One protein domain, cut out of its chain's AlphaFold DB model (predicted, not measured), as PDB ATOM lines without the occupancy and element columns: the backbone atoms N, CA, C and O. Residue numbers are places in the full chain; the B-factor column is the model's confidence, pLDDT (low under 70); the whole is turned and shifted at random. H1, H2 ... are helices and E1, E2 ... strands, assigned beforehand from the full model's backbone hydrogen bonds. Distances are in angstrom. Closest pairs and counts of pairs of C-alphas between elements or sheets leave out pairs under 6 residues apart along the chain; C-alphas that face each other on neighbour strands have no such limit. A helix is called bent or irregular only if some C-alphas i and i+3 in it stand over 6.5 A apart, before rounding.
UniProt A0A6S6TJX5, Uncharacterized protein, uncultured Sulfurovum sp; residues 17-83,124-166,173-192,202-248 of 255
ATOM      1  N   MET A  17     -62.990  26.609  59.568       82.69
ATOM      2  CA  MET A  17     -62.698  25.373  58.830       82.69
ATOM      3  C   MET A  17     -63.165  25.433  57.374       82.69
ATOM      4  O   MET A  17     -62.455  24.956  56.491       82.69
ATOM      5  N   ILE A  18     -64.335  26.025  57.107       87.00
ATOM      6  CA  ILE A  18     -64.828  26.167  55.732       87.00
ATOM      7  C   ILE A  18     -63.970  27.160  54.935       87.00
ATOM      8  O   ILE A  18     -63.650  26.891  53.782       87.00
ATOM      9  N   GLU A  19     -63.510  28.248  55.559       88.88
ATOM     10  CA  GLU A  19     -62.613  29.233  54.941       88.88
ATOM     11  C   GLU A  19     -61.245  28.627  54.586       88.88
ATOM     12  O   GLU A  19     -60.725  28.872  53.498       88.88
ATOM     13  N   LEU A  20     -60.712  27.741  55.437       88.44
ATOM     14  CA  LEU A  20     -59.483  26.996  55.152       88.44
ATOM     15  C   LEU A  20     -59.639  26.049  53.949       88.44
ATOM     16  O   LEU A  20     -58.752  25.975  53.099       88.44
ATOM     17  N   ILE A  21     -60.766  25.339  53.856       91.81
ATOM     18  CA  ILE A  21     -61.049  24.449  52.720       91.81
ATOM     19  C   ILE A  21     -61.175  25.266  51.433       91.81
ATOM     20  O   ILE A  21     -60.565  24.906  50.428       91.81
ATOM     21  N   PHE A  22     -61.901  26.389  51.463       92.88
ATOM     22  CA  PHE A  22     -62.003  27.281  50.306       92.88
ATOM     23  C   PHE A  22     -60.639  27.827  49.884       92.88
ATOM     24  O   PHE A  22     -60.323  27.791  48.697       92.88
ATOM     25  N   ALA A  23     -59.804  28.261  50.830       93.69
ATOM     26  CA  ALA A  23     -58.459  28.739  50.531       93.69
ATOM     27  C   ALA A  23     -57.597  27.652  49.866       93.69
ATOM     28  O   ALA A  23     -56.962  27.911  48.845       93.69
ATOM     29  N   LEU A  24     -57.615  26.423  50.389       92.81
ATOM     30  CA  LEU A  24     -56.828  25.314  49.843       92.81
ATOM     31  C   LEU A  24     -57.303  24.912  48.443       92.81
ATOM     32  O   LEU A  24     -56.480  24.676  47.561       92.81
ATOM     33  N   VAL A  25     -58.617  24.888  48.215       95.56
ATOM     34  CA  VAL A  25     -59.195  24.596  46.897       95.56
ATOM     35  C   VAL A  25     -58.832  25.685  45.886       95.56
ATOM     36  O   VAL A  25     -58.393  25.357  44.786       95.56
ATOM     37  N   ILE A  26     -58.949  26.967  46.249       94.00
ATOM     38  CA  ILE A  26     -58.595  28.085  45.359       94.00
ATOM     39  C   ILE A  26     -57.107  28.036  45.006       94.00
ATOM     40  O   ILE A  26     -56.759  28.104  43.829       94.00
ATOM     41  N   ILE A  27     -56.230  27.851  45.995       94.38
ATOM     42  CA  ILE A  27     -54.786  27.723  45.760       94.38
ATOM     43  C   ILE A  27     -54.494  26.498  44.883       94.38
ATOM     44  O   ILE A  27     -53.716  26.605  43.940       94.38
ATOM     45  N   GLY A  28     -55.156  25.362  45.124       93.94
ATOM     46  CA  GLY A  28     -55.024  24.158  44.302       93.94
ATOM     47  C   GLY A  28     -55.398  24.390  42.836       93.94
ATOM     48  O   GLY A  28     -54.649  24.007  41.941       93.94
ATOM     49  N   ILE A  29     -56.510  25.082  42.573       92.62
ATOM     50  CA  ILE A  29     -56.937  25.430  41.210       92.62
ATOM     51  C   ILE A  29     -55.948  26.405  40.558       92.62
ATOM     52  O   ILE A  29     -55.589  26.228  39.392       92.62
ATOM     53  N   VAL A  30     -55.473  27.418  41.287       93.62
ATOM     54  CA  VAL A  30     -54.527  28.420  40.760       93.62
ATOM     55  C   VAL A  30     -53.177  27.785  40.430       93.62
ATOM     56  O   VAL A  30     -52.632  28.035  39.356       93.62
ATOM     57  N   LEU A  31     -52.650  26.923  41.300       92.81
ATOM     58  CA  LEU A  31     -51.363  26.258  41.084       92.81
ATOM     59  C   LEU A  31     -51.403  25.268  39.914       92.81
ATOM     60  O   LEU A  31     -50.399  25.119  39.222       92.81
ATOM     61  N   LEU A  32     -52.547  24.626  39.662       92.62
ATOM     62  CA  LEU A  32     -52.710  23.725  38.517       92.62
ATOM     63  C   LEU A  32     -52.966  24.478  37.200       92.62
ATOM     64  O   LEU A  32     -52.514  24.029  36.149       92.62
ATOM     65  N   SER A  33     -53.663  25.620  37.233       92.81
ATOM     66  CA  SER A  33     -54.019  26.385  36.024       92.81
ATOM     67  C   SER A  33     -52.953  27.392  35.573       92.81
ATOM     68  O   SER A  33     -52.800  27.615  34.372       92.81
ATOM     69  N   SER A  34     -52.174  27.963  36.497       91.31
ATOM     70  CA  SER A  34     -51.154  28.978  36.189       91.31
ATOM     71  C   SER A  34     -50.073  28.493  35.199       91.31
ATOM     72  O   SER A  34     -49.859  29.170  34.190       91.31
ATOM     73  N   PRO A  35     -49.454  27.301  35.359       89.50
ATOM     74  CA  PRO A  35     -48.441  26.822  34.413       89.50
ATOM     75  C   PRO A  35     -48.988  26.618  32.997       89.50
ATOM     76  O   PRO A  35     -48.298  26.888  32.015       89.50
ATOM     77  N   MET A  36     -50.241  26.168  32.885       90.88
ATOM     78  CA  MET A  36     -50.888  25.921  31.599       90.88
ATOM     79  C   MET A  36     -51.158  27.233  30.850       90.88
ATOM     80  O   MET A  36     -50.898  27.317  29.649       90.88
ATOM     81  N   LEU A  37     -51.595  28.279  31.562       90.44
ATOM     82  CA  LEU A  37     -51.767  29.619  30.994       90.44
ATOM     83  C   LEU A  37     -50.434  30.228  30.548       90.44
ATOM     84  O   LEU A  37     -50.354  30.775  29.449       90.44
ATOM     85  N   ILE A  38     -49.379  30.084  31.354       89.69
ATOM     86  CA  ILE A  38     -48.034  30.560  30.998       89.69
ATOM     87  C   ILE A  38     -47.532  29.840  29.744       89.69
ATOM     88  O   ILE A  38     -47.075  30.487  28.804       89.69
ATOM     89  N   GLN A  39     -47.672  28.514  29.673       87.12
ATOM     90  CA  GLN A  39     -47.243  27.754  28.499       87.12
ATOM     91  C   GLN A  39     -48.022  28.153  27.239       87.12
ATOM     92  O   GLN A  39     -47.446  28.228  26.152       87.12
ATOM     93  N   GLN A  40     -49.318  28.435  27.369       86.00
ATOM     94  CA  GLN A  40     -50.127  28.912  26.253       86.00
ATOM     95  C   GLN A  40     -49.734  30.328  25.817       86.00
ATOM     96  O   GLN A  40     -49.653  30.587  24.617       86.00
ATOM     97  N   SER A  41     -49.409  31.210  26.765       86.88
ATOM     98  CA  SER A  41     -48.879  32.544  26.477       86.88
ATOM     99  C   SER A  41     -47.541  32.473  25.735       86.88
ATOM    100  O   SER A  41     -47.409  33.116  24.698       86.88
ATOM    101  N   ILE A  42     -46.603  31.622  26.170       84.31
ATOM    102  CA  ILE A  42     -45.306  31.419  25.495       84.31
ATOM    103  C   ILE A  42     -45.505  30.924  24.056       84.31
ATOM    104  O   ILE A  42     -44.893  31.440  23.123       84.31
ATOM    105  N   ARG A  43     -46.402  29.951  23.844       82.81
ATOM    106  CA  ARG A  43     -46.718  29.464  22.490       82.81
ATOM    107  C   ARG A  43     -47.302  30.565  21.608       82.81
ATOM    108  O   ARG A  43     -46.950  30.635  20.436       82.81
ATOM    109  N   SER A  44     -48.166  31.415  22.163       85.25
ATOM    110  CA  SER A  44     -48.731  32.555  21.437       85.25
ATOM    111  C   SER A  44     -47.648  33.548  21.009       85.25
ATOM    112  O   SER A  44     -47.673  34.008  19.870       85.25
ATOM    113  N   SER A  45     -46.674  33.838  21.876       84.31
ATOM    114  CA  SER A  45     -45.543  34.712  21.539       84.31
ATOM    115  C   SER A  45     -44.679  34.130  20.416       84.31
ATOM    116  O   SER A  45     -44.310  34.847  19.492       84.31
ATOM    117  N   ASN A  46     -44.431  32.815  20.418       81.88
ATOM    118  CA  ASN A  46     -43.667  32.167  19.345       81.88
ATOM    119  C   ASN A  46     -44.370  32.254  17.979       81.88
ATOM    120  O   ASN A  46     -43.703  32.388  16.956       81.88
ATOM    121  N   VAL A  47     -45.707  32.209  17.944       84.88
ATOM    122  CA  VAL A  47     -46.472  32.397  16.697       84.88
ATOM    123  C   VAL A  47     -46.317  33.821  16.163       84.88
ATOM    124  O   VAL A  47     -46.151  33.990  14.958       84.88
ATOM    125  N   ALA A  48     -46.316  34.836  17.031       84.81
ATOM    126  CA  ALA A  48     -46.080  36.218  16.613       84.81
ATOM    127  C   ALA A  48     -44.692  36.378  15.965       84.81
ATOM    128  O   ALA A  48     -44.585  36.893  14.855       84.81
ATOM    129  N   LEU A  49     -43.652  35.806  16.580       84.31
ATOM    130  CA  LEU A  49     -42.297  35.801  16.016       84.31
ATOM    131  C   LEU A  49     -42.222  35.068  14.665       84.31
ATOM    132  O   LEU A  49     -41.438  35.436  13.790       84.31
ATOM    133  N   GLN A  50     -43.012  34.012  14.463       86.38
ATOM    134  CA  GLN A  50     -43.104  33.358  13.155       86.38
ATOM    135  C   GLN A  50     -43.775  34.258  12.115       86.38
ATOM    136  O   GLN A  50     -43.325  34.285  10.975       86.38
ATOM    137  N   GLN A  51     -44.811  35.011  12.488       88.00
ATOM    138  CA  GLN A  51     -45.481  35.945  11.579       88.00
ATOM    139  C   GLN A  51     -44.562  37.087  11.140       88.00
ATOM    140  O   GLN A  51     -44.589  37.450   9.967       88.00
ATOM    141  N   GLU A  52     -43.704  37.595  12.024       85.75
ATOM    142  CA  GLU A  52     -42.677  38.584  11.670       85.75
ATOM    143  C   GLU A  52     -41.681  38.029  10.642       85.75
ATOM    144  O   GLU A  52     -41.410  38.670   9.629       85.75
ATOM    145  N   ALA A  53     -41.206  36.795  10.833       87.56
ATOM    146  CA  ALA A  53     -40.324  36.139   9.869       87.56
ATOM    147  C   ALA A  53     -41.025  35.866   8.524       87.56
ATOM    148  O   ALA A  53     -40.435  36.066   7.463       87.56
ATOM    149  N   ILE A  54     -42.300  35.457   8.537       90.50
ATOM    150  CA  ILE A  54     -43.099  35.316   7.309       90.50
ATOM    151  C   ILE A  54     -43.219  36.667   6.602       90.50
ATOM    152  O   ILE A  54     -43.040  36.726   5.389       90.50
ATOM    153  N   ALA A  55     -43.491  37.742   7.343       91.38
ATOM    154  CA  ALA A  55     -43.593  39.086   6.789       91.38
ATOM    155  C   ALA A  55     -42.266  39.546   6.165       91.38
ATOM    156  O   ALA A  55     -42.281  40.088   5.064       91.38
ATOM    157  N   ALA A  56     -41.126  39.262   6.803       89.69
ATOM    158  CA  ALA A  56     -39.803  39.555   6.250       89.69
ATOM    159  C   ALA A  56     -39.542  38.796   4.937       89.69
ATOM    160  O   ALA A  56     -39.181  39.403   3.928       89.69
ATOM    161  N   ALA A  57     -39.800  37.485   4.912       91.38
ATOM    162  CA  ALA A  57     -39.658  36.682   3.697       91.38
ATOM    163  C   ALA A  57     -40.620  37.139   2.584       91.38
ATOM    164  O   ALA A  57     -40.259  37.139   1.404       91.38
ATOM    165  N   ALA A  58     -41.843  37.538   2.946       93.81
ATOM    166  CA  ALA A  58     -42.842  38.038   2.007       93.81
ATOM    167  C   ALA A  58     -42.436  39.394   1.427       93.81
ATOM    168  O   ALA A  58     -42.590  39.599   0.226       93.81
ATOM    169  N   ALA A  59     -41.868  40.283   2.245       93.06
ATOM    170  CA  ALA A  59     -41.326  41.556   1.791       93.06
ATOM    171  C   ALA A  59     -40.192  41.338   0.785       93.06
ATOM    172  O   ALA A  59     -40.249  41.896  -0.305       93.06
ATOM    173  N   GLN A  60     -39.236  40.449   1.085       92.56
ATOM    174  CA  GLN A  60     -38.159  40.115   0.147       92.56
ATOM    175  C   GLN A  60     -38.695  39.535  -1.164       92.56
ATOM    176  O   GLN A  60     -38.266  39.928  -2.244       92.56
ATOM    177  N   THR A  61     -39.665  38.623  -1.080       94.00
ATOM    178  CA  THR A  61     -40.327  38.071  -2.270       94.00
ATOM    179  C   THR A  61     -41.017  39.176  -3.075       94.00
ATOM    180  O   THR A  61     -40.926  39.187  -4.297       94.00
ATOM    181  N   GLY A  62     -41.678  40.121  -2.403       93.31
ATOM    182  CA  GLY A  62     -42.328  41.272  -3.027       93.31
ATOM    183  C   GLY A  62     -41.349  42.210  -3.729       93.31
ATOM    184  O   GLY A  62     -41.641  42.637  -4.840       93.31
ATOM    185  N   VAL A  63     -40.183  42.471  -3.127       91.06
ATOM    186  CA  VAL A  63     -39.103  43.253  -3.752       91.06
ATOM    187  C   VAL A  63     -38.658  42.588  -5.051       91.06
ATOM    188  O   VAL A  63     -38.711  43.223  -6.098       91.06
ATOM    189  N   ILE A  64     -38.333  41.291  -5.018       91.25
ATOM    190  CA  ILE A  64     -37.897  40.552  -6.217       91.25
ATOM    191  C   ILE A  64     -38.980  40.586  -7.306       91.25
ATOM    192  O   ILE A  64     -38.682  40.811  -8.469       91.25
ATOM    193  N   LEU A  65     -40.254  40.395  -6.944       91.25
ATOM    194  CA  LEU A  65     -41.367  40.419  -7.902       91.25
ATOM    195  C   LEU A  65     -41.676  41.810  -8.475       91.25
ATOM    196  O   LEU A  65     -42.422  41.893  -9.449       91.25
ATOM    197  N   SER A  66     -41.168  42.879  -7.861       88.38
ATOM    198  CA  SER A  66     -41.340  44.251  -8.352       88.38
ATOM    199  C   SER A  66     -40.268  44.683  -9.351       88.38
ATOM    200  O   SER A  66     -40.476  45.674 -10.047       88.38
ATOM    201  N   MET A  67     -39.162  43.939  -9.430       85.25
ATOM    202  CA  MET A  67     -38.071  44.210 -10.361       85.25
ATOM    203  C   MET A  67     -38.417  43.781 -11.788       85.25
ATOM    204  O   MET A  67     -39.376  43.034 -12.029       85.25
ATOM    205  N   ASN A  68     -37.625  44.262 -12.746       82.50
ATOM    206  CA  ASN A  68     -37.772  43.868 -14.140       82.50
ATOM    207  C   ASN A  68     -37.548  42.363 -14.301       82.50
ATOM    208  O   ASN A  68     -36.808  41.734 -13.549       82.50
ATOM    209  N   TRP A  69     -38.231  41.758 -15.275       84.75
ATOM    210  CA  TRP A  69     -38.101  40.317 -15.480       84.75
ATOM    211  C   TRP A  69     -36.708  39.922 -15.977       84.75
ATOM    212  O   TRP A  69     -36.286  38.821 -15.650       84.75
ATOM    213  N   ASP A  70     -36.072  40.776 -16.777       80.44
ATOM    214  CA  ASP A  70     -34.697  40.720 -17.304       80.44
ATOM    215  C   ASP A  70     -34.460  42.118 -17.915       80.44
ATOM    216  O   ASP A  70     -35.248  42.563 -18.769       80.44
ATOM    217  N   GLU A  71     -33.499  42.876 -17.389       75.62
ATOM    218  CA  GLU A  71     -33.338  44.295 -17.736       75.62
ATOM    219  C   GLU A  71     -32.422  44.572 -18.929       75.62
ATOM    220  O   GLU A  71     -32.622  45.571 -19.640       75.62
ATOM    221  N   ALA A  72     -31.518  43.639 -19.236       70.25
ATOM    222  CA  ALA A  72     -30.610  43.700 -20.378       70.25
ATOM    223  C   ALA A  72     -31.359  43.924 -21.704       70.25
ATOM    224  O   ALA A  72     -30.830  44.462 -22.684       70.25
ATOM    225  N   ASN A  73     -32.629  43.517 -21.760       66.44
ATOM    226  CA  ASN A  73     -33.481  43.648 -22.937       66.44
ATOM    227  C   ASN A  73     -34.691  44.573 -22.746       66.44
ATOM    228  O   ASN A  73     -35.542  44.673 -23.640       66.44
ATOM    229  N   ALA A  74     -34.756  45.296 -21.627       67.12
ATOM    230  CA  ALA A  74     -35.644  46.439 -21.497       67.12
ATOM    231  C   ALA A  74     -35.181  47.581 -22.425       67.12
ATOM    232  O   ALA A  74     -34.077  47.592 -22.966       67.12
ATOM    233  N   ASN A  75     -36.033  48.572 -22.658       64.56
ATOM    234  CA  ASN A  75     -35.631  49.836 -23.266       64.56
ATOM    235  C   ASN A  75     -36.110  50.954 -22.347       64.56
ATOM    236  O   ASN A  75     -37.223  51.467 -22.509       64.56
ATOM    237  N   LEU A  76     -35.267  51.292 -21.365       64.62
ATOM    238  CA  LEU A  76     -35.571  52.316 -20.365       64.62
ATOM    239  C   LEU A  76     -35.735  53.693 -21.019       64.62
ATOM    240  O   LEU A  76     -36.607  54.463 -20.638       64.62
ATOM    241  N   ALA A  77     -34.981  53.980 -22.086       62.81
ATOM    242  CA  ALA A  77     -35.067  55.257 -22.796       62.81
ATOM    243  C   ALA A  77     -36.452  55.530 -23.417       62.81
ATOM    244  O   ALA A  77     -36.837  56.688 -23.579       62.81
ATOM    245  N   ILE A  78     -37.199  54.480 -23.779       63.00
ATOM    246  CA  ILE A  78     -38.563  54.583 -24.332       63.00
ATOM    247  C   ILE A  78     -39.622  54.204 -23.272       63.00
ATOM    248  O   ILE A  78     -40.820  54.315 -23.527       63.00
ATOM    249  N   GLY A  79     -39.209  53.802 -22.064       65.62
ATOM    250  CA  GLY A  79     -40.109  53.372 -20.990       65.62
ATOM    251  C   GLY A  79     -40.855  52.077 -21.319       65.62
ATOM    252  O   GLY A  79     -42.009  51.891 -20.928       65.62
ATOM    253  N   THR A  80     -40.245  51.181 -22.098       68.94
ATOM    254  CA  THR A  80     -40.884  49.933 -22.539       68.94
ATOM    255  C   THR A  80     -40.020  48.728 -22.210       68.94
ATOM    256  O   THR A  80     -38.879  48.651 -22.655       68.94
ATOM    257  N   SER A  81     -40.595  47.739 -21.530       75.19
ATOM    258  CA  SER A  81     -40.028  46.400 -21.369       75.19
ATOM    259  C   SER A  81     -40.933  45.409 -22.118       75.19
ATOM    260  O   SER A  81     -42.009  45.042 -21.648       75.19
ATOM    261  N   PRO A  82     -40.608  45.052 -23.362       73.81
ATOM    262  CA  PRO A  82     -41.444  44.156 -24.156       73.81
ATOM    263  C   PRO A  82     -41.362  42.713 -23.643       73.81
ATOM    264  O   PRO A  82     -40.529  42.367 -22.815       73.81
ATOM    265  N   ILE A  83     -42.238  41.847 -24.157       78.31
ATOM    266  CA  ILE A  83     -42.105  40.404 -23.923       78.31
ATOM    267  C   ILE A  83     -40.827  39.928 -24.610       78.31
ATOM    268  O   ILE A  83     -40.679  40.139 -25.813       78.31
ATOM    269  N   SER A 124     -27.919  33.044 -18.287       76.88
ATOM    270  CA  SER A 124     -27.163  33.158 -17.037       76.88
ATOM    271  C   SER A 124     -27.995  33.843 -15.960       76.88
ATOM    272  O   SER A 124     -28.836  34.675 -16.253       76.88
ATOM    273  N   PHE A 125     -27.762  33.446 -14.713       81.69
ATOM    274  CA  PHE A 125     -28.413  34.003 -13.536       81.69
ATOM    275  C   PHE A 125     -27.370  34.631 -12.607       81.69
ATOM    276  O   PHE A 125     -26.258  34.096 -12.505       81.69
ATOM    277  N   GLY A 126     -27.790  35.621 -11.824       75.38
ATOM    278  CA  GLY A 126     -26.963  36.366 -10.877       75.38
ATOM    279  C   GLY A 126     -26.520  37.711 -11.453       75.38
ATOM    280  O   GLY A 126     -26.638  37.893 -12.656       75.38
ATOM    281  N   PRO A 127     -25.983  38.603 -10.600       67.75
ATOM    282  CA  PRO A 127     -25.581  39.939 -11.014       67.75
ATOM    283  C   PRO A 127     -24.531  39.861 -12.113       67.75
ATOM    284  O   PRO A 127     -23.624  39.014 -12.049       67.75
ATOM    285  N   ASP A 128     -24.622  40.771 -13.077       65.06
ATOM    286  CA  ASP A 128     -23.855  40.785 -14.324       65.06
ATOM    287  C   ASP A 128     -22.369  41.168 -14.159       65.06
ATOM    288  O   ASP A 128     -21.727  41.723 -15.049       65.06
ATOM    289  N   LEU A 129     -21.759  40.754 -13.040       53.47
ATOM    290  CA  LEU A 129     -20.403  41.021 -12.537       53.47
ATOM    291  C   LEU A 129     -19.241  40.748 -13.513       53.47
ATOM    292  O   LEU A 129     -18.080  40.978 -13.167       53.47
ATOM    293  N   ASN A 130     -19.499  40.229 -14.712       49.31
ATOM    294  CA  ASN A 130     -18.490  40.045 -15.754       49.31
ATOM    295  C   ASN A 130     -19.075  40.059 -17.177       49.31
ATOM    296  O   ASN A 130     -18.500  39.458 -18.093       49.31
ATOM    297  N   SER A 131     -20.229  40.695 -17.369       52.97
ATOM    298  CA  SER A 131     -20.792  40.894 -18.693       52.97
ATOM    299  C   SER A 131     -19.916  41.899 -19.449       52.97
ATOM    300  O   SER A 131     -19.925  43.100 -19.212       52.97
ATOM    301  N   THR A 132     -19.094  41.415 -20.387       49.91
ATOM    302  CA  THR A 132     -18.471  42.291 -21.397       49.91
ATOM    303  C   THR A 132     -19.505  42.867 -22.367       49.91
ATOM    304  O   THR A 132     -19.137  43.643 -23.252       49.91
ATOM    305  N   ASN A 133     -20.771  42.453 -22.253       50.34
ATOM    306  CA  ASN A 133     -21.859  43.046 -22.996       50.34
ATOM    307  C   ASN A 133     -22.287  44.301 -22.244       50.34
ATOM    308  O   ASN A 133     -22.858  44.254 -21.164       50.34
ATOM    309  N   SER A 134     -21.982  45.445 -22.842       48.56
ATOM    310  CA  SER A 134     -22.701  46.677 -22.561       48.56
ATOM    311  C   SER A 134     -24.142  46.485 -23.038       48.56
ATOM    312  O   SER A 134     -24.475  46.864 -24.170       48.56
ATOM    313  N   ASP A 135     -24.971  45.814 -22.249       55.06
ATOM    314  CA  ASP A 135     -26.396  45.778 -22.529       55.06
ATOM    315  C   ASP A 135     -26.924  47.215 -22.430       55.06
ATOM    316  O   ASP A 135     -26.389  48.050 -21.700       55.06
ATOM    317  N   MET A 136     -27.889  47.577 -23.279       53.62
ATOM    318  CA  MET A 136     -28.197  48.990 -23.573       53.62
ATOM    319  C   MET A 136     -28.651  49.819 -22.357       53.62
ATOM    320  O   MET A 136     -28.711  51.044 -22.469       53.62
ATOM    321  N   ASN A 137     -28.943  49.175 -21.223       57.53
ATOM    322  CA  ASN A 137     -29.326  49.813 -19.962       57.53
ATOM    323  C   ASN A 137     -28.430  49.435 -18.770       57.53
ATOM    324  O   ASN A 137     -28.620  49.979 -17.689       57.53
ATOM    325  N   GLU A 138     -27.441  48.568 -18.973       61.09
ATOM    326  CA  GLU A 138     -26.561  48.036 -17.931       61.09
ATOM    327  C   GLU A 138     -25.348  48.958 -17.791       61.09
ATOM    328  O   GLU A 138     -24.406  48.941 -18.594       61.09
ATOM    329  N   SER A 139     -25.411  49.859 -16.811       56.59
ATOM    330  CA  SER A 139     -24.313  50.791 -16.506       56.59
ATOM    331  C   SER A 139     -23.559  50.444 -15.222       56.59
ATOM    332  O   SER A 139     -22.478  50.997 -14.994       56.59
ATOM    333  N   ASP A 140     -24.092  49.521 -14.416       61.03
ATOM    334  CA  ASP A 140     -23.503  49.068 -13.160       61.03
ATOM    335  C   ASP A 140     -23.832  47.593 -12.882       61.03
ATOM    336  O   ASP A 140     -24.866  47.257 -12.323       61.03
ATOM    337  N   PHE A 141     -22.855  46.738 -13.169       64.00
ATOM    338  CA  PHE A 141     -22.889  45.281 -13.014       64.00
ATOM    339  C   PHE A 141     -22.919  44.764 -11.559       64.00
ATOM    340  O   PHE A 141     -22.599  43.600 -11.295       64.00
ATOM    341  N   THR A 142     -23.164  45.641 -10.582       66.00
ATOM    342  CA  THR A 142     -23.189  45.306  -9.150       66.00
ATOM    343  C   THR A 142     -24.544  45.537  -8.485       66.00
ATOM    344  O   THR A 142     -24.690  45.229  -7.295       66.00
ATOM    345  N   HIS A 143     -25.523  46.062  -9.223       72.88
ATOM    346  CA  HIS A 143     -26.871  46.281  -8.722       72.88
ATOM    347  C   HIS A 143     -27.747  45.025  -8.806       72.88
ATOM    348  O   HIS A 143     -27.326  43.974  -9.272       72.88
ATOM    349  N   PHE A 144     -28.901  45.115  -8.142       77.19
ATOM    350  CA  PHE A 144     -29.918  44.068  -8.075       77.19
ATOM    351  C   PHE A 144     -31.239  44.659  -8.579       77.19
ATOM    352  O   PHE A 144     -32.141  44.967  -7.781       77.19
ATOM    353  N   ASP A 145     -31.311  44.910  -9.871       78.69
ATOM    354  CA  ASP A 145     -32.348  45.666 -10.572       78.69
ATOM    355  C   ASP A 145     -33.247  44.797 -11.461       78.69
ATOM    356  O   ASP A 145     -34.355  45.226 -11.821       78.69
ATOM    357  N   ASP A 146     -32.901  43.522 -11.643       83.38
ATOM    358  CA  ASP A 146     -33.798  42.517 -12.202       83.38
ATOM    359  C   ASP A 146     -33.999  41.279 -11.308       83.38
ATOM    360  O   ASP A 146     -33.532  41.169 -10.170       83.38
ATOM    361  N   VAL A 147     -34.859  40.364 -11.758       88.06
ATOM    362  CA  VAL A 147     -35.239  39.173 -10.987       88.06
ATOM    363  C   VAL A 147     -34.077  38.183 -10.857       88.06
ATOM    364  O   VAL A 147     -34.001  37.452  -9.864       88.06
ATOM    365  N   ASP A 148     -33.222  38.079 -11.862       84.62
ATOM    366  CA  ASP A 148     -32.163  37.085 -11.993       84.62
ATOM    367  C   ASP A 148     -30.934  37.403 -11.169       84.62
ATOM    368  O   ASP A 148     -30.301  36.452 -10.696       84.62
ATOM    369  N   ASP A 149     -30.680  38.667 -10.860       85.75
ATOM    370  CA  ASP A 149     -29.632  39.078  -9.922       85.75
ATOM    371  C   ASP A 149     -29.774  38.413  -8.556       85.75
ATOM    372  O   ASP A 149     -28.806  38.036  -7.888       85.75
ATOM    373  N   TYR A 150     -31.014  38.178  -8.128       88.62
ATOM    374  CA  TYR A 150     -31.294  37.535  -6.849       88.62
ATOM    375  C   TYR A 150     -31.069  36.015  -6.869       88.62
ATOM    376  O   TYR A 150     -31.341  35.326  -5.876       88.62
ATOM    377  N   ALA A 151     -30.578  35.436  -7.963       88.44
ATOM    378  CA  ALA A 151     -30.313  34.012  -8.033       88.44
ATOM    379  C   ALA A 151     -29.165  33.587  -7.111       88.44
ATOM    380  O   ALA A 151     -27.999  33.916  -7.306       88.44
ATOM    381  N   ASN A 152     -29.498  32.741  -6.138       88.75
ATOM    382  CA  ASN A 152     -28.577  32.260  -5.108       88.75
ATOM    383  C   ASN A 152     -28.017  33.386  -4.221       88.75
ATOM    384  O   ASN A 152     -26.974  33.201  -3.588       88.75
ATOM    385  N   SER A 153     -28.713  34.522  -4.139       88.75
ATOM    386  CA  SER A 153     -28.335  35.623  -3.259       88.75
ATOM    387  C   SER A 153     -28.733  35.339  -1.809       88.75
ATOM    388  O   SER A 153     -29.660  34.574  -1.518       88.75
ATOM    389  N   ASN A 154     -27.996  35.946  -0.878       88.88
ATOM    390  CA  ASN A 154     -28.290  35.896   0.549       88.88
ATOM    391  C   ASN A 154     -28.534  37.312   1.054       88.88
ATOM    392  O   ASN A 154     -27.671  38.176   0.903       88.88
ATOM    393  N   LEU A 155     -29.668  37.519   1.713       87.56
ATOM    394  CA  LEU A 155     -29.976  38.746   2.430       87.56
ATOM    395  C   LEU A 155     -29.981  38.462   3.932       87.56
ATOM    396  O   LEU A 155     -30.841  37.743   4.445       87.56
ATOM    397  N   GLY A 156     -29.015  39.046   4.638       84.19
ATOM    398  CA  GLY A 156     -28.982  39.053   6.096       84.19
ATOM    399  C   GLY A 156     -29.649  40.310   6.646       84.19
ATOM    400  O   GLY A 156     -29.261  41.416   6.280       84.19
ATOM    401  N   ILE A 157     -30.616  40.153   7.549       79.62
ATOM    402  CA  ILE A 157     -31.162  41.273   8.324       79.62
ATOM    403  C   ILE A 157     -30.395  41.345   9.641       79.62
ATOM    404  O   ILE A 157     -30.442  40.430  10.469       79.62
ATOM    405  N   THR A 158     -29.696  42.458   9.839       75.38
ATOM    406  CA  THR A 158     -28.979  42.763  11.078       75.38
ATOM    407  C   THR A 158     -29.599  43.968  11.759       75.38
ATOM    408  O   THR A 158     -30.012  44.918  11.097       75.38
ATOM    409  N   VAL A 159     -29.611  43.963  13.089       74.44
ATOM    410  CA  VAL A 159     -29.995  45.144  13.865       74.44
ATOM    411  C   VAL A 159     -28.941  46.230  13.639       74.44
ATOM    412  O   VAL A 159     -27.773  46.044  13.980       74.44
ATOM    413  N   TYR A 160     -29.341  47.351  13.038       70.38
ATOM    414  CA  TYR A 160     -28.468  48.503  12.831       70.38
ATOM    415  C   TYR A 160     -28.561  49.447  14.033       70.38
ATOM    416  O   TYR A 160     -29.628  49.996  14.308       70.38
ATOM    417  N   ASN A 161     -27.452  49.638  14.750       66.88
ATOM    418  CA  ASN A 161     -27.368  50.592  15.854       66.88
ATOM    419  C   ASN A 161     -26.588  51.837  15.411       66.88
ATOM    420  O   ASN A 161     -25.395  51.751  15.138       66.88
ATOM    421  N   ASN A 162     -27.263  52.988  15.344       66.25
ATOM    422  CA  ASN A 162     -26.670  54.264  14.922       66.25
ATOM    423  C   ASN A 162     -26.405  55.231  16.091       66.25
ATOM    424  O   ASN A 162     -26.217  56.426  15.871       66.25
ATOM    425  N   GLN A 163     -26.503  54.763  17.336       63.38
ATOM    426  CA  GLN A 163     -26.352  55.590  18.533       63.38
ATOM    427  C   GLN A 163     -25.407  54.888  19.516       63.38
ATOM    428  O   GLN A 163     -25.647  53.742  19.900       63.38
ATOM    429  N   ASP A 164     -24.380  55.604  19.983       61.44
ATOM    430  CA  ASP A 164     -23.558  55.214  21.137       61.44
ATOM    431  C   ASP A 164     -24.378  55.377  22.430       61.44
ATOM    432  O   ASP A 164     -24.141  56.255  23.260       61.44
ATOM    433  N   SER A 165     -25.423  54.566  22.571       61.12
ATOM    434  CA  SER A 165     -26.273  54.525  23.754       61.12
ATOM    435  C   SER A 165     -25.895  53.330  24.617       61.12
ATOM    436  O   SER A 165     -25.810  52.202  24.139       61.12
ATOM    437  N   THR A 166     -25.710  53.573  25.915       60.12
ATOM    438  CA  THR A 166     -25.577  52.528  26.941       60.12
ATOM    439  C   THR A 166     -26.932  52.003  27.424       60.12
ATOM    440  O   THR A 166     -26.968  51.166  28.324       60.12
ATOM    441  N   VAL A 173     -35.707  39.496  20.268       69.12
ATOM    442  CA  VAL A 173     -35.604  38.048  20.483       69.12
ATOM    443  C   VAL A 173     -35.216  37.316  19.188       69.12
ATOM    444  O   VAL A 173     -34.594  36.254  19.231       69.12
ATOM    445  N   ASP A 174     -35.562  37.880  18.027       69.12
ATOM    446  CA  ASP A 174     -35.294  37.301  16.710       69.12
ATOM    447  C   ASP A 174     -34.244  38.116  15.945       69.12
ATOM    448  O   ASP A 174     -34.546  39.093  15.262       69.12
ATOM    449  N   ILE A 175     -32.986  37.715  16.094       72.62
ATOM    450  CA  ILE A 175     -31.826  38.345  15.456       72.62
ATOM    451  C   ILE A 175     -31.147  37.371  14.494       72.62
ATOM    452  O   ILE A 175     -31.156  36.159  14.700       72.62
ATOM    453  N   GLY A 176     -30.520  37.905  13.442       74.25
ATOM    454  CA  GLY A 176     -29.767  37.091  12.486       74.25
ATOM    455  C   GLY A 176     -30.655  36.293  11.530       74.25
ATOM    456  O   GLY A 176     -30.354  35.138  11.222       74.25
ATOM    457  N   LEU A 177     -31.744  36.905  11.059       84.19
ATOM    458  CA  LEU A 177     -32.538  36.357   9.966       84.19
ATOM    459  C   LEU A 177     -31.698  36.344   8.687       84.19
ATOM    460  O   LEU A 177     -31.192  37.381   8.257       84.19
ATOM    461  N   ASN A 178     -31.575  35.172   8.071       89.69
ATOM    462  CA  ASN A 178     -30.922  35.004   6.782       89.69
ATOM    463  C   ASN A 178     -31.922  34.458   5.767       89.69
ATOM    464  O   ASN A 178     -32.492  33.383   5.966       89.69
ATOM    465  N   MET A 179     -32.120  35.192   4.681       92.00
ATOM    466  CA  MET A 179     -32.977  34.810   3.569       92.00
ATOM    467  C   MET A 179     -32.114  34.433   2.374       92.00
ATOM    468  O   MET A 179     -31.383  35.263   1.842       92.00
ATOM    469  N   HIS A 180     -32.222  33.184   1.943       94.06
ATOM    470  CA  HIS A 180     -31.597  32.698   0.725       94.06
ATOM    471  C   HIS A 180     -32.616  32.700  -0.412       94.06
ATOM    472  O   HIS A 180     -33.647  32.025  -0.316       94.06
ATOM    473  N   THR A 181     -32.323  33.425  -1.487       93.94
ATOM    474  CA  THR A 181     -33.163  33.462  -2.684       93.94
ATOM    475  C   THR A 181     -32.600  32.526  -3.737       93.94
ATOM    476  O   THR A 181     -31.419  32.561  -4.064       93.94
ATOM    477  N   LYS A 182     -33.458  31.693  -4.315       93.12
ATOM    478  CA  LYS A 182     -33.144  30.866  -5.477       93.12
ATOM    479  C   LYS A 182     -34.093  31.202  -6.615       93.12
ATOM    480  O   LYS A 182     -35.306  31.111  -6.443       93.12
ATOM    481  N   VAL A 183     -33.528  31.496  -7.779       91.56
ATOM    482  CA  VAL A 183     -34.269  31.736  -9.021       91.56
ATOM    483  C   VAL A 183     -33.969  30.602  -9.999       91.56
ATOM    484  O   VAL A 183     -32.854  30.081 -10.049       91.56
ATOM    485  N   SER A 184     -34.991  30.128 -10.709       91.50
ATOM    486  CA  SER A 184     -34.846  29.070 -11.716       91.50
ATOM    487  C   SER A 184     -35.953  29.132 -12.760       91.50
ATOM    488  O   SER A 184     -37.088  29.461 -12.429       91.50
ATOM    489  N   TYR A 185     -35.671  28.748 -14.005       90.06
ATOM    490  CA  TYR A 185     -36.709  28.653 -15.032       90.06
ATOM    491  C   TYR A 185     -37.624  27.445 -14.804       90.06
ATOM    492  O   TYR A 185     -37.170  26.357 -14.427       90.06
ATOM    493  N   ARG A 186     -38.920  27.604 -15.085       87.50
ATOM    494  CA  ARG A 186     -39.918  26.518 -15.081       87.50
ATOM    495  C   ARG A 186     -40.427  26.220 -16.472       87.50
ATOM    496  O   ARG A 186     -40.507  27.106 -17.313       87.50
ATOM    497  N   LYS A 187     -40.785  24.966 -16.731       81.94
ATOM    498  CA  LYS A 187     -41.353  24.610 -18.032       81.94
ATOM    499  C   LYS A 187     -42.741  25.234 -18.187       81.94
ATOM    500  O   LYS A 187     -43.643  24.949 -17.406       81.94
ATOM    501  N   ASP A 188     -42.877  26.061 -19.219       76.69
ATOM    502  CA  ASP A 188     -44.123  26.735 -19.617       76.69
ATOM    503  C   ASP A 188     -44.848  25.991 -20.761       76.69
ATOM    504  O   ASP A 188     -45.965  26.311 -21.146       76.69
ATOM    505  N   ALA A 189     -44.237  24.932 -21.303       74.12
ATOM    506  CA  ALA A 189     -44.835  24.139 -22.371       74.12
ATOM    507  C   ALA A 189     -45.666  22.957 -21.824       74.12
ATOM    508  O   ALA A 189     -45.229  22.271 -20.890       74.12
ATOM    509  N   PRO A 190     -46.833  22.649 -22.424       72.38
ATOM    510  CA  PRO A 190     -47.565  21.421 -22.142       72.38
ATOM    511  C   PRO A 190     -46.735  20.190 -22.520       72.38
ATOM    512  O   PRO A 190     -45.848  20.246 -23.370       72.38
ATOM    513  N   VAL A 191     -47.060  19.045 -21.909       70.56
ATOM    514  CA  VAL A 191     -46.359  17.770 -22.167       70.56
ATOM    515  C   VAL A 191     -46.438  17.388 -23.648       70.56
ATOM    516  O   VAL A 191     -45.485  16.859 -24.215       70.56
ATOM    517  N   ASN A 192     -47.582  17.675 -24.265       65.25
ATOM    518  CA  ASN A 192     -47.827  17.440 -25.675       65.25
ATOM    519  C   ASN A 192     -47.659  18.782 -26.386       65.25
ATOM    520  O   ASN A 192     -48.402  19.717 -26.105       65.25
ATOM    521  N   GLY A 202     -49.526  18.192 -16.972       64.31
ATOM    522  CA  GLY A 202     -48.648  17.129 -16.462       64.31
ATOM    523  C   GLY A 202     -47.652  17.520 -15.368       64.31
ATOM    524  O   GLY A 202     -46.549  16.985 -15.349       64.31
ATOM    525  N   GLY A 203     -47.987  18.482 -14.506       66.38
ATOM    526  CA  GLY A 203     -47.051  19.007 -13.507       66.38
ATOM    527  C   GLY A 203     -45.814  19.706 -14.092       66.38
ATOM    528  O   GLY A 203     -44.840  19.890 -13.370       66.38
ATOM    529  N   GLN A 204     -45.828  20.110 -15.367       70.62
ATOM    530  CA  GLN A 204     -44.710  20.772 -16.056       70.62
ATOM    531  C   GLN A 204     -44.250  22.045 -15.331       70.62
ATOM    532  O   GLN A 204     -43.052  22.279 -15.224       70.62
ATOM    533  N   LEU A 205     -45.175  22.782 -14.706       66.00
ATOM    534  CA  LEU A 205     -44.860  23.947 -13.868       66.00
ATOM    535  C   LEU A 205     -43.942  23.616 -12.672       66.00
ATOM    536  O   LEU A 205     -43.217  24.483 -12.193       66.00
ATOM    537  N   ALA A 206     -43.929  22.364 -12.200       69.88
ATOM    538  CA  ALA A 206     -43.039  21.902 -11.133       69.88
ATOM    539  C   ALA A 206     -41.663  21.441 -11.649       69.88
ATOM    540  O   ALA A 206     -40.759  21.179 -10.853       69.88
ATOM    541  N   LEU A 207     -41.475  21.344 -12.968       79.94
ATOM    542  CA  LEU A 207     -40.223  20.917 -13.583       79.94
ATOM    543  C   LEU A 207     -39.346  22.127 -13.890       79.94
ATOM    544  O   LEU A 207     -39.784  23.114 -14.480       79.94
ATOM    545  N   THR A 208     -38.085  22.052 -13.474       84.12
ATOM    546  CA  THR A 208     -37.070  23.038 -13.847       84.12
ATOM    547  C   THR A 208     -36.751  22.932 -15.338       84.12
ATOM    548  O   THR A 208     -36.687  21.829 -15.893       84.12
ATOM    549  N   SER A 209     -36.533  24.072 -15.980       83.00
ATOM    550  CA  SER A 209     -36.033  24.172 -17.348       83.00
ATOM    551  C   SER A 209     -34.544  24.513 -17.332       83.00
ATOM    552  O   SER A 209     -34.112  25.352 -16.549       83.00
ATOM    553  N   SER A 210     -33.761  23.848 -18.183       80.00
ATOM    554  CA  SER A 210     -32.344  24.168 -18.420       80.00
ATOM    555  C   SER A 210     -32.148  25.223 -19.512       80.00
ATOM    556  O   SER A 210     -31.024  25.636 -19.762       80.00
ATOM    557  N   VAL A 211     -33.230  25.595 -20.197       79.56
ATOM    558  CA  VAL A 211     -33.280  26.668 -21.196       79.56
ATOM    559  C   VAL A 211     -34.199  27.778 -20.687       79.56
ATOM    560  O   VAL A 211     -35.138  27.455 -19.939       79.56
ATOM    561  N   PRO A 212     -33.984  29.043 -21.092       83.19
ATOM    562  CA  PRO A 212     -34.896  30.126 -20.759       83.19
ATOM    563  C   PRO A 212     -36.346  29.776 -21.104       83.19
ATOM    564  O   PRO A 212     -36.652  29.122 -22.105       83.19
ATOM    565  N   SER A 213     -37.255  30.172 -20.226       83.94
ATOM    566  CA  SER A 213     -38.696  30.010 -20.400       83.94
ATOM    567  C   SER A 213     -39.399  31.274 -19.939       83.94
ATOM    568  O   SER A 213     -38.793  32.113 -19.279       83.94
ATOM    569  N   ASN A 214     -40.693  31.404 -20.227       83.12
ATOM    570  CA  ASN A 214     -41.449  32.592 -19.827       83.12
ATOM    571  C   ASN A 214     -41.747  32.650 -18.324       83.12
ATOM    572  O   ASN A 214     -42.451  33.556 -17.893       83.12
ATOM    573  N   ILE A 215     -41.273  31.687 -17.525       87.81
ATOM    574  CA  ILE A 215     -41.576  31.588 -16.097       87.81
ATOM    575  C   ILE A 215     -40.272  31.452 -15.309       87.81
ATOM    576  O   ILE A 215     -39.622  30.403 -15.347       87.81
ATOM    577  N   LYS A 216     -39.943  32.483 -14.524       89.94
ATOM    578  CA  LYS A 216     -38.925  32.437 -13.465       89.94
ATOM    579  C   LYS A 216     -39.624  32.053 -12.153       89.94
ATOM    580  O   LYS A 216     -40.562  32.713 -11.721       89.94
ATOM    581  N   HIS A 217     -39.215  30.954 -11.525       92.62
ATOM    582  CA  HIS A 217     -39.658  30.543 -10.187       92.62
ATOM    583  C   HIS A 217     -38.670  31.040  -9.149       92.62
ATOM    584  O   HIS A 217     -37.472  30.773  -9.254       92.62
ATOM    585  N   ILE A 218     -39.205  31.734  -8.155       94.38
ATOM    586  CA  ILE A 218     -38.473  32.386  -7.082       94.38
ATOM    587  C   ILE A 218     -38.807  31.646  -5.793       94.38
ATOM    588  O   ILE A 218     -39.974  31.465  -5.440       94.38
ATOM    589  N   LYS A 219     -37.774  31.217  -5.080       94.56
ATOM    590  CA  LYS A 219     -37.886  30.577  -3.776       94.56
ATOM    591  C   LYS A 219     -37.062  31.355  -2.768       94.56
ATOM    592  O   LYS A 219     -35.840  31.372  -2.878       94.56
ATOM    593  N   VAL A 220     -37.721  31.937  -1.775       95.19
ATOM    594  CA  VAL A 220     -37.072  32.626  -0.656       95.19
ATOM    595  C   VAL A 220     -37.160  31.727   0.571       95.19
ATOM    596  O   VAL A 220     -38.247  31.458   1.082       95.19
ATOM    597  N   ALA A 221     -36.012  31.230   1.022       94.69
ATOM    598  CA  ALA A 221     -35.882  30.409   2.215       94.69
ATOM    599  C   ALA A 221     -35.290  31.242   3.356       94.69
ATOM    600  O   ALA A 221     -34.114  31.598   3.326       94.69
ATOM    601  N   LEU A 222     -36.101  31.537   4.367       92.19
ATOM    602  CA  LEU A 222     -35.679  32.208   5.586       92.19
ATOM    603  C   LEU A 222     -35.251  31.183   6.632       92.19
ATOM    604  O   LEU A 222     -36.004  30.272   6.990       92.19
ATOM    605  N   THR A 223     -34.050  31.391   7.159       89.94
ATOM    606  CA  THR A 223     -33.493  30.651   8.286       89.94
ATOM    607  C   THR A 223     -33.079  31.607   9.396       89.94
ATOM    608  O   THR A 223     -32.508  32.664   9.130       89.94
ATOM    609  N   SER A 224     -33.346  31.230  10.641       85.69
ATOM    610  CA  SER A 224     -32.767  31.870  11.826       85.69
ATOM    611  C   SER A 224     -32.037  30.810  12.644       85.69
ATOM    612  O   SER A 224     -32.458  29.651  12.695       85.69
ATOM    613  N   LYS A 225     -30.907  31.188  13.245       71.62
ATOM    614  CA  LYS A 225     -30.163  30.341  14.184       71.62
ATOM    615  C   LYS A 225     -29.940  31.123  15.464       71.62
ATOM    616  O   LYS A 225     -28.879  31.706  15.663       71.62
ATOM    617  N   SER A 226     -30.948  31.121  16.324       67.75
ATOM    618  CA  SER A 226     -30.904  31.842  17.599       67.75
ATOM    619  C   SER A 226     -30.275  30.997  18.717       67.75
ATOM    620  O   SER A 226     -30.056  31.488  19.818       67.75
ATOM    621  N   GLY A 227     -29.995  29.710  18.464       66.62
ATOM    622  CA  GLY A 227     -29.438  28.769  19.450       66.62
ATOM    623  C   GLY A 227     -30.472  28.206  20.436       66.62
ATOM    624  O   GLY A 227     -30.169  27.279  21.186       66.62
ATOM    625  N   VAL A 228     -31.701  28.724  20.394       70.00
ATOM    626  CA  VAL A 228     -32.876  28.226  21.114       70.00
ATOM    627  C   VAL A 228     -33.783  27.532  20.103       70.00
ATOM    628  O   VAL A 228     -34.217  28.150  19.134       70.00
ATOM    629  N   LYS A 229     -34.093  26.253  20.335       70.94
ATOM    630  CA  LYS A 229     -34.817  25.400  19.376       70.94
ATOM    631  C   LYS A 229     -36.192  25.959  18.995       70.94
ATOM    632  O   LYS A 229     -36.663  25.753  17.884       70.94
ATOM    633  N   GLU A 230     -36.848  26.644  19.922       67.94
ATOM    634  CA  GLU A 230     -38.157  27.270  19.738       67.94
ATOM    635  C   GLU A 230     -38.117  28.506  18.824       67.94
ATOM    636  O   GLU A 230     -39.162  28.904  18.309       67.94
ATOM    637  N   LEU A 231     -36.934  29.093  18.625       72.75
ATOM    638  CA  LEU A 231     -36.698  30.273  17.792       72.75
ATOM    639  C   LEU A 231     -36.059  29.934  16.443       72.75
ATOM    640  O   LEU A 231     -35.991  30.813  15.588       72.75
ATOM    641  N   ASP A 232     -35.626  28.687  16.236       80.12
ATOM    642  CA  ASP A 232     -35.116  28.223  14.948       80.12
ATOM    643  C   ASP A 232     -36.260  28.174  13.928       80.12
ATOM    644  O   ASP A 232     -37.230  27.418  14.060       80.12
ATOM    645  N   LYS A 233     -36.141  28.991  12.882       85.12
ATOM    646  CA  LYS A 233     -37.140  29.099  11.817       85.12
ATOM    647  C   LYS A 233     -36.582  28.525  10.527       85.12
ATOM    648  O   LYS A 233     -35.421  28.727  10.187       85.12
ATOM    649  N   ASN A 234     -37.438  27.817   9.801       88.75
ATOM    650  CA  ASN A 234     -37.186  27.380   8.435       88.75
ATOM    651  C   ASN A 234     -38.472  27.589   7.641       88.75
ATOM    652  O   ASN A 234     -39.386  26.762   7.686       88.75
ATOM    653  N   ILE A 235     -38.567  28.745   6.999       89.75
ATOM    654  CA  ILE A 235     -39.762  29.191   6.288       89.75
ATOM    655  C   ILE A 235     -39.383  29.343   4.827       89.75
ATOM    656  O   ILE A 235     -38.387  29.978   4.507       89.75
ATOM    657  N   SER A 236     -40.183  28.766   3.938       92.50
ATOM    658  CA  SER A 236     -39.989  28.916   2.503       92.50
ATOM    659  C   SER A 236     -41.221  29.547   1.886       92.50
ATOM    660  O   SER A 236     -42.318  29.006   2.016       92.50
ATOM    661  N   LEU A 237     -41.018  30.646   1.171       93.94
ATOM    662  CA  LEU A 237     -42.010  31.228   0.282       93.94
ATOM    663  C   LEU A 237     -41.611  30.943  -1.159       93.94
ATOM    664  O   LEU A 237     -40.434  30.983  -1.517       93.94
ATOM    665  N   GLU A 238     -42.603  30.603  -1.967       93.44
ATOM    666  CA  GLU A 238     -42.425  30.308  -3.380       93.44
ATOM    667  C   GLU A 238     -43.352  31.210  -4.190       93.44
ATOM    668  O   GLU A 238     -44.537  31.341  -3.880       93.44
ATOM    669  N   ALA A 239     -42.799  31.822  -5.228       93.94
ATOM    670  CA  ALA A 239     -43.495  32.698  -6.152       93.94
ATOM    671  C   ALA A 239     -43.016  32.437  -7.584       93.94
ATOM    672  O   ALA A 239     -42.032  31.731  -7.820       93.94
ATOM    673  N   PHE A 240     -43.720  32.997  -8.558       91.44
ATOM    674  CA  PHE A 240     -43.307  32.964  -9.952       91.44
ATOM    675  C   PHE A 240     -43.469  34.349 -10.572       91.44
ATOM    676  O   PHE A 240     -44.402  35.075 -10.234       91.44
ATOM    677  N   SER A 241     -42.564  34.683 -11.484       90.31
ATOM    678  CA  SER A 241     -42.628  35.870 -12.324       90.31
ATOM    679  C   SER A 241     -42.709  35.439 -13.783       90.31
ATOM    680  O   SER A 241     -41.927  34.595 -14.243       90.31
ATOM    681  N   CYS A 242     -43.695  35.981 -14.494       87.25
ATOM    682  CA  CYS A 242     -43.948  35.659 -15.890       87.25
ATOM    683  C   CYS A 242     -43.404  36.762 -16.799       87.25
ATOM    684  O   CYS A 242     -43.607  37.944 -16.533       87.25
ATOM    685  N   ASN A 243     -42.814  36.365 -17.921       82.88
ATOM    686  CA  ASN A 243     -42.412  37.257 -18.999       82.88
ATOM    687  C   ASN A 243     -43.653  37.774 -19.748       82.88
ATOM    688  O   ASN A 243     -44.079  37.217 -20.761       82.88
ATOM    689  N   ILE A 244     -44.287  38.805 -19.196       76.88
ATOM    690  CA  ILE A 244     -45.490  39.436 -19.762       76.88
ATOM    691  C   ILE A 244     -45.214  40.824 -20.350       76.88
ATOM    692  O   ILE A 244     -46.128  41.447 -20.902       76.88
ATOM    693  N   GLY A 245     -43.957  41.273 -20.277       73.81
ATOM    694  CA  GLY A 245     -43.545  42.642 -20.563       73.81
ATOM    695  C   GLY A 245     -44.160  43.652 -19.585       73.81
ATOM    696  O   GLY A 245     -45.227  43.431 -19.007       73.81
ATOM    697  N   THR A 246     -43.514  44.796 -19.416       68.31
ATOM    698  CA  THR A 246     -44.032  45.930 -18.654       68.31
ATOM    699  C   THR A 246     -43.928  47.241 -19.441       68.31
ATOM    700  O   THR A 246     -43.193  47.369 -20.419       68.31
ATOM    701  N   PHE A 247     -44.737  48.215 -19.050       61.25
ATOM    702  CA  PHE A 247     -44.584  49.602 -19.469       61.25
ATOM    703  C   PHE A 247     -44.127  50.376 -18.241       61.25
ATOM    704  O   PHE A 247     -44.671  50.177 -17.154       61.25
ATOM    705  N   GLU A 248     -43.139  51.245 -18.400       55.34
ATOM    706  CA  GLU A 248     -42.824  52.199 -17.354       55.34
ATOM    707  C   GLU A 248     -43.967  53.224 -17.320       55.34
ATOM    708  O   GLU A 248     -44.285  53.826 -18.354       55.34
TER     709      GLU A 248
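AT A GLANCE: This is residues 17 to 83, 124 to 166, 173 to 192 and 202 to 248 of the 255 residues of an uncharacterized protein of uncultured Sulfurovum sp (UniProt A0A6S6TJX5). One long, bent helix, H1, packs with residues 50 to 66 of its second arm on one face of a twisted sheet of four strands, and its first part, residues 17 to 42, sticks out from this body as a long arm. Loops gather near the end of the sheet where H1 ends, and residues 160 to 166 also stick out. The printed part has 177 residues with one named helix and four named strands, in the order H1 E1 E2 E3 E4; the sheet runs E1 E2 E3 E4, antiparallel throughout, and the class is mixed, helices and strands, with under half of the residues in named elements. The whole is extended, with a radius of gyration of the C-alphas of 25.2 A, and flat, spanning 92 by 57 by 29 A.

HOW THE PARTS SIT: Start at Met 17: H1, residues 17 to 66, was assigned as one helix by its hydrogen bonds but is bent, with C-alphas 32 and 35 6.7 A apart. Its arms H1a, residues 17 to 32, and H1b, residues 35 to 66, stand at a shallow tilt of 27 degrees. In both arms every O i to N i+4 pair is within hydrogen-bond range. H1a is not on the sheet of E1, residues 154 to 157, E2, residues 177 to 185, E3, residues 215 to 223, and E4, residues 234 to 242. H1b is on it, two layers with the helix on one face of the sheet; look at the closest C-alphas of H1b and E4, Leu 65 and Ser 241, 6.5 A apart, and of H1b and E3, Ala 57 and Leu 222, 6.3 A apart. E1 and E2 are antiparallel at 152 degrees, with N 155 and O 179 at 2.8 A. E2 and E3 are antiparallel at 161 degrees, with N 180 and O 221 at 2.8 A. E3 and E4 form a hairpin, antiparallel at 163 degrees, with N 218 and O 239 at 2.8 A. The edge strands E1 and E4 are apart.

IN THESE COORDINATES: Find C-alpha 17 at (-62.698, 25.373, 58.830); H1a runs 22.7 A from there, and H1b runs 46.7 A to C-alpha 66 at (-41.340, 44.251, -8.352). E1 is 9.9 A long, E2 26.5 A, E3 25.7 A and E4 26.6 A, ending at C-alpha 242, (-43.948, 35.659, -15.890).

THE WHOLE: The two farthest C-alphas, of Met 17 and Thr 132, are 93.2 A apart. Residues 84 to 123, 167 to 172 and 193 to 201 are not printed; the C-alpha gaps are 18.0 A, 18.8 A and 9.3 A. The link from E3 to E4 is short. Mean pLDDT of the printed part is 80.0; 43 residues are under 70, among them residues 73 to 80 and 127 to 142.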